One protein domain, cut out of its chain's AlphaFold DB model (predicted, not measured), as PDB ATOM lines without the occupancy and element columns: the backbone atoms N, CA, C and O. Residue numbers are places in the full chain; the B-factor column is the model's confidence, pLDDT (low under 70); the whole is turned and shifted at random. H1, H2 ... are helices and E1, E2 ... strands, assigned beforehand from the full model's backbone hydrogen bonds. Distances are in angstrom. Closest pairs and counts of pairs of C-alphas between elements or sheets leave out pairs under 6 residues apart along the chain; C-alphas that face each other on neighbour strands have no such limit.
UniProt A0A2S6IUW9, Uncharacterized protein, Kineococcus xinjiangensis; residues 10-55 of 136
ATOM      1  N   LYS A  10     130.831 128.180 162.062       94.69
ATOM      2  CA  LYS A  10     131.787 127.085 162.241       94.69
ATOM      3  C   LYS A  10     133.008 127.634 162.975       94.69
ATOM      4  O   LYS A  10     133.421 128.757 162.695       94.69
ATOM      5  N   SER A  11     133.613 126.832 163.853       96.00
ATOM      6  CA  SER A  11     134.877 127.164 164.532       96.00
ATOM      7  C   SER A  11     135.978 126.141 164.241       96.00
ATOM      8  O   SER A  11     135.712 124.941 164.170       96.00
ATOM      9  N   LEU A  12     137.223 126.610 164.146       96.12
ATOM     10  CA  LEU A  12     138.437 125.798 164.078       96.12
ATOM     11  C   LEU A  12     139.425 126.294 165.134       96.12
ATOM     12  O   LEU A  12     139.896 127.426 165.061       96.12
ATOM     13  N   VAL A  13     139.736 125.444 166.111       95.38
ATOM     14  CA  VAL A  13     140.722 125.738 167.159       95.38
ATOM     15  C   VAL A  13     142.119 125.392 166.651       95.38
ATOM     16  O   VAL A  13     142.346 124.273 166.195       95.38
ATOM     17  N   ILE A  14     143.055 126.332 166.769       91.50
ATOM     18  CA  ILE A  14     144.470 126.151 166.449       91.50
ATOM     19  C   ILE A  14     145.210 125.805 167.752       91.50
ATOM     20  O   ILE A  14     145.434 126.683 168.589       91.50
ATOM     21  N   PRO A  15     145.613 124.538 167.955       86.94
ATOM     22  CA  PRO A  15     146.091 124.059 169.254       86.94
ATOM     23  C   PRO A  15     147.463 124.612 169.655       86.94
ATOM     24  O   PRO A  15     147.863 124.475 170.805       86.94
ATOM     25  N   THR A  16     148.210 125.205 168.723       86.50
ATOM     26  CA  THR A  16     149.570 125.699 168.972       86.50
ATOM     27  C   THR A  16     149.625 127.126 169.512       86.50
ATOM     28  O   THR A  16     150.697 127.546 169.942       86.50
ATOM     29  N   CYS A  17     148.522 127.881 169.482       84.06
ATOM     30  CA  CYS A  17     148.547 129.303 169.835       84.06
ATOM     31  C   CYS A  17     147.288 129.831 170.542       84.06
ATOM     32  O   CYS A  17     147.160 131.043 170.678       84.06
ATOM     33  N   ASP A  18     146.377 128.964 170.995       90.38
ATOM     34  CA  ASP A  18     145.116 129.355 171.653       90.38
ATOM     35  C   ASP A  18     144.243 130.308 170.812       90.38
ATOM     36  O   ASP A  18     143.451 131.086 171.343       90.38
ATOM     37  N   TRP A  19     144.351 130.234 169.482       91.25
ATOM     38  CA  TRP A  19     143.500 130.980 168.552       91.25
ATOM     39  C   TRP A  19     142.409 130.109 167.954       91.25
ATOM     40  O   TRP A  19     142.560 128.900 167.778       91.25
ATOM     41  N   VAL A  20     141.299 130.751 167.617       95.19
ATOM     42  CA  VAL A  20     140.145 130.139 166.974       95.19
ATOM     43  C   VAL A  20     139.802 130.954 165.738       95.19
ATOM     44  O   VAL A  20     139.605 132.166 165.820       95.19
ATOM     45  N   LEU A  21     139.714 130.278 164.597       96.12
ATOM     46  CA  LEU A  21     139.141 130.841 163.383       96.12
ATOM     47  C   LEU A  21     137.656 130.526 163.356       96.12
ATOM     48  O   LEU A  21     137.256 129.391 163.625       96.12
ATOM     49  N   GLN A  22     136.846 131.518 163.013       96.38
ATOM     50  CA  GLN A  22     135.411 131.336 162.877       96.38
ATOM     51  C   GLN A  22     134.943 131.780 161.506       96.38
ATOM     52  O   GLN A  22     135.323 132.844 161.029       96.38
ATOM     53  N   TRP A  23     134.091 130.961 160.902       95.19
ATOM     54  CA  TRP A  23     133.457 131.229 159.620       95.19
ATOM     55  C   TRP A  23     131.953 131.319 159.805       95.19
ATOM     56  O   TRP A  23     131.357 130.408 160.380       95.19
ATOM     57  N   ARG A  24     131.344 132.370 159.271       94.44
ATOM     58  CA  ARG A  24     129.900 132.569 159.232       94.44
ATOM     59  C   ARG A  24     129.393 132.304 157.816       94.44
ATOM     60  O   ARG A  24     130.009 132.718 156.834       94.44
ATOM     61  N   GLY A  25     128.268 131.599 157.701       90.31
ATOM     62  CA  GLY A  25     127.684 131.181 156.418       90.31
ATOM     63  C   GLY A  25     127.411 132.308 155.406       90.31
ATOM     64  O   GLY A  25     127.281 132.038 154.215       90.31
ATOM     65  N   ASP A  26     127.384 133.568 155.845       90.88
ATOM     66  CA  ASP A  26     127.210 134.760 155.008       90.88
ATOM     67  C   ASP A  26     128.511 135.294 154.376       90.88
ATOM     68  O   ASP A  26     128.495 136.338 153.719       90.88
ATOM     69  N   GLY A  27     129.637 134.594 154.540       91.69
ATOM     70  CA  GLY A  27     130.916 134.997 153.954       91.69
ATOM     71  C   GLY A  27     131.758 135.901 154.847       91.69
ATOM     72  O   GLY A  27     132.695 136.533 154.358       91.69
ATOM     73  N   TYR A  28     131.429 135.992 156.134       95.00
ATOM     74  CA  TYR A  28     132.220 136.719 157.116       95.00
ATOM     75  C   TYR A  28     133.034 135.765 157.978       95.00
ATOM     76  O   TYR A  28     132.635 134.631 158.249       95.00
ATOM     77  N   TRP A  29     134.183 136.231 158.440       95.44
ATOM     78  CA  TRP A  29     135.053 135.461 159.302       95.44
ATOM     79  C   TRP A  29     135.762 136.342 160.315       95.44
ATOM     80  O   TRP A  29     135.840 137.559 160.158       95.44
ATOM     81  N   ARG A  30     136.272 135.719 161.371       95.06
ATOM     82  CA  ARG A  30     137.096 136.408 162.359       95.06
ATOM     83  C   ARG A  30     138.094 135.479 163.019       95.06
ATOM     84  O   ARG A  30     137.966 134.253 162.970       95.06
ATOM     85  N   GLU A  31     139.043 136.101 163.695       94.38
ATOM     86  CA  GLU A  31     139.973 135.457 164.607       94.38
ATOM     87  C   GLU A  31     139.586 135.827 166.038       94.38
ATOM     88  O   GLU A  31     139.323 136.990 166.332       94.38
ATOM     89  N   THR A  32     139.576 134.857 166.946       94.25
ATOM     90  CA  THR A  32     139.348 135.116 168.371       94.25
ATOM     91  C   THR A  32     140.245 134.246 169.242       94.25
ATOM     92  O   THR A  32     140.779 133.229 168.796       94.25
ATOM     93  N   HIS A  33     140.423 134.641 170.498       93.62
ATOM     94  CA  HIS A  33     141.164 133.857 171.479       93.62
ATOM     95  C   HIS A  33     140.297 132.712 172.024       93.62
ATOM     96  O   HIS A  33     139.094 132.881 172.241       93.62
ATOM     97  N   LEU A  34     140.904 131.561 172.316       93.94
ATOM     98  CA  LEU A  34     140.217 130.356 172.794       93.94
ATOM     99  C   LEU A  34     139.385 130.622 174.050       93.94
ATOM    100  O   LEU A  34     138.253 130.156 174.149       93.94
ATOM    101  N   GLN A  35     139.918 131.409 174.988       95.12
ATOM    102  CA  GLN A  35     139.182 131.796 176.192       95.12
ATOM    103  C   GLN A  35     137.889 132.559 175.856       95.12
ATOM    104  O   GLN A  35     136.825 132.199 176.354       95.12
ATOM    105  N   LEU A  36     137.968 133.579 174.995       94.69
ATOM    106  CA  LEU A  36     136.799 134.369 174.607       94.69
ATOM    107  C   LEU A  36     135.783 133.494 173.862       94.69
ATOM    108  O   LEU A  36     134.595 133.536 174.166       94.69
ATOM    109  N   HIS A  37     136.252 132.613 172.974       94.50
ATOM    110  CA  HIS A  37     135.392 131.637 172.309       94.50
ATOM    111  C   HIS A  37     134.645 130.733 173.307       94.50
ATOM    112  O   HIS A  37     133.446 130.494 173.164       94.50
ATOM    113  N   GLN A  38     135.323 130.247 174.349       95.12
ATOM    114  CA  GLN A  38     134.698 129.436 175.400       95.12
ATOM    115  C   GLN A  38     133.675 130.230 176.223       95.12
ATOM    116  O   GLN A  38     132.655 129.678 176.639       95.12
ATOM    117  N   GLU A  39     133.924 131.516 176.471       95.94
ATOM    118  CA  GLU A  39     132.967 132.410 177.130       95.94
ATOM    119  C   GLU A  39     131.722 132.644 176.269       95.94
ATOM    120  O   GLU A  39     130.610 132.615 176.798       95.94
ATOM    121  N   GLU A  40     131.884 132.797 174.955       93.81
ATOM    122  CA  GLU A  40     130.778 132.914 174.000       93.81
ATOM    123  C   GLU A  40     129.945 131.632 173.912       93.81
ATOM    124  O   GLU A  40     128.719 131.688 173.993       93.81
ATOM    125  N   LEU A  41     130.592 130.462 173.833       91.12
ATOM    126  CA  LEU A  41     129.903 129.164 173.863       91.12
ATOM    127  C   LEU A  41     129.127 128.946 175.167       91.12
ATOM    128  O   LEU A  41     128.075 128.310 175.170       91.12
ATOM    129  N   ALA A  42     129.634 129.481 176.279       94.25
ATOM    130  CA  ALA A  42     128.969 129.429 177.574       94.25
ATOM    131  C   ALA A  42     127.897 130.521 177.765       94.25
ATOM    132  O   ALA A  42     127.316 130.603 178.848       94.25
ATOM    133  N   GLY A  43     127.661 131.378 176.765       92.31
ATOM    134  CA  GLY A  43     126.702 132.483 176.833       92.31
ATOM    135  C   GLY A  43     127.102 133.615 177.786       92.31
ATOM    136  O   GLY A  43     126.246 134.395 178.195       92.31
ATOM    137  N   ARG A  44     128.381 133.701 178.172       94.56
ATOM    138  CA  ARG A  44     128.921 134.756 179.054       94.56
ATOM    139  C   ARG A  44     129.427 135.978 178.293       94.56
ATOM    140  O   ARG A  44     129.582 137.036 178.891       94.56
ATOM    141  N   SER A  45     129.685 135.818 177.001       91.69
ATOM    142  CA  SER A  45     130.074 136.879 176.081       91.69
ATOM    143  C   SER A  45     129.356 136.685 174.747       91.69
ATOM    144  O   SER A  45     128.796 135.621 174.474       91.69
ATOM    145  N   THR A  46     129.364 137.712 173.912       88.94
ATOM    146  CA  THR A  46     128.878 137.645 172.537       88.94
ATOM    147  C   THR A  46     129.849 138.366 171.630       88.94
ATOM    148  O   THR A  46     130.278 139.469 171.958       88.94
ATOM    149  N   ALA A  47     130.117 137.757 170.479       89.38
ATOM    150  CA  ALA A  47     130.857 138.367 169.387       89.38
ATOM    151  C   ALA A  47     130.309 139.756 169.037       89.38
ATOM    152  O   ALA A  47     129.091 139.891 168.869       89.38
ATOM    153  N   ASP A  48     131.190 140.747 168.886       91.12
ATOM    154  CA  ASP A  48     130.821 142.029 168.288       91.12
ATOM    155  C   ASP A  48     130.731 141.849 166.765       91.12
ATOM    156  O   ASP A  48     131.538 141.137 166.166       91.12
ATOM    157  N   GLU A  49     129.759 142.490 166.115       90.00
ATOM    158  CA  GLU A  49     129.663 142.498 164.650       90.00
ATOM    159  C   GLU A  49     130.891 143.159 164.002       90.00
ATOM    160  O   GLU A  49     131.261 142.803 162.886       90.00
ATOM    161  N   LEU A  50     131.563 144.071 164.711       90.88
ATOM    162  CA  LEU A  50     132.803 144.704 164.259       90.88
ATOM    163  C   LEU A  50     134.002 143.750 164.215       90.88
ATOM    164  O   LEU A  50     134.967 144.035 163.505       90.88
ATOM    165  N   ASP A  51     133.943 142.622 164.927       91.62
ATOM    166  CA  ASP A  51     135.003 141.611 164.892       91.62
ATOM    167  C   ASP A  51     134.997 140.822 163.575       91.62
ATOM    168  O   ASP A  51     135.975 140.147 163.253       91.62
ATOM    169  N   TRP A  52     133.896 140.870 162.819       94.19
ATOM    170  CA  TRP A  52     133.706 140.080 161.608       94.19
ATOM    171  C   TRP A  52     134.212 140.816 160.368       94.19
ATOM    172  O   TRP A  52     133.642 141.809 159.912       94.19
ATOM    173  N   GLY A  53     135.264 140.273 159.762       93.94
ATOM    174  CA  GLY A  53     135.770 140.686 158.462       93.94
ATOM    175  C   GLY A  53     135.036 139.979 157.326       93.94
ATOM    176  O   GLY A  53     134.734 138.789 157.401       93.94
ATOM    177  N   LYS A  54     134.758 140.698 156.238       94.19
ATOM    178  CA  LYS A  54     134.243 140.075 155.015       94.19
ATOM    179  C   LYS A  54     135.371 139.306 154.327       94.19
ATOM    180  O   LYS A  54     136.436 139.878 154.108       94.19
ATOM    181  N   TRP A  55     135.114 138.060 153.931       93.19
ATOM    182  CA  TRP A  55     136.033 137.288 153.095       93.19
ATOM    183  C   TRP A  55     136.347 138.041 151.801       93.19
ATOM    184  O   TRP A  55     135.449 138.533 151.110       93.19
TER     185      TRP A  55
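What this domain is: This is residues 10 to 55 of the 136 residues of an uncharacterized protein of Kineococcus xinjiangensis (UniProt A0A2S6IUW9). A small three-strand antiparallel sheet, E1 - E2 - E3, forms one wall, and the short helix H1 folds back over one of its faces from the end of E3, nearest to the sheet with its first half. From the far end of H1 a long loop, residues 42 to 55, returns to the edge of the sheet at E3, where residues 53 to 54 pair with the first residues of that strand. The 46 printed residues hold three named strands and then one named helix, in the order E1, E2, E3, H1. The class is mixed, helices and strands. The whole is compact, with a radius of gyration of the C-alphas of 10.3 A, and its C-alphas span 24 by 23 by 15 A.

Where its parts are: The inner strand E2 covers residues 19 to 24 and is 16.6 A long from first to last C-alpha. E1 covers residues 10 to 14, 13.4 A, beginning with C-alpha 10 at (131.787, 127.085, 162.241). E3 covers residues 28 to 33, 17.2 A, with C-alpha 28 at (132.220, 136.719, 157.116). H1 covers residues 34 to 41, 10.4 A, and ends with C-alpha 41 at (129.903, 129.164, 173.863).

How they stand to each other: The strands make a meander, each the antiparallel neighbour of the one before, with E1 and E3 as edge strands. E1 and E2 are a hairpin, with 163 degrees between their directions; N 12 and O 21 are within hydrogen-bond range at 2.8 A, and so are N 23 and O 10 at 2.9 A. E2 and E3 are also a hairpin, at 158 degrees, with N 24 and O 28 at 2.8 A and N 32 and O 20 at 2.9 A. Residues 28 to 29 of E3 also pair, antiparallel, with residues 53 to 54. H1 is on the sheet at a height over the sheet of 10.4 A. It lies over E2 and runs along the strands, at 14 degrees to E2 on the local plane. The closest C-alphas of E2 and H1 are those of Trp 19 and Leu 34, 5.4 A apart. In H1 every O i to N i+4 pair is within hydrogen-bond range.

The domain as a whole: The two C-alphas farthest apart are those of Thr 16 and Asp 26, 27.9 A. The links E1 to E2, E2 to E3 and E3 to H1 are tight. Residues 42 to 55 hold no named element, and their C-alphas lie 7 to 14 A from the mean of all C-alphas. The printed part has no cut. Its mean pLDDT is 92.9, and no printed residue is under 70.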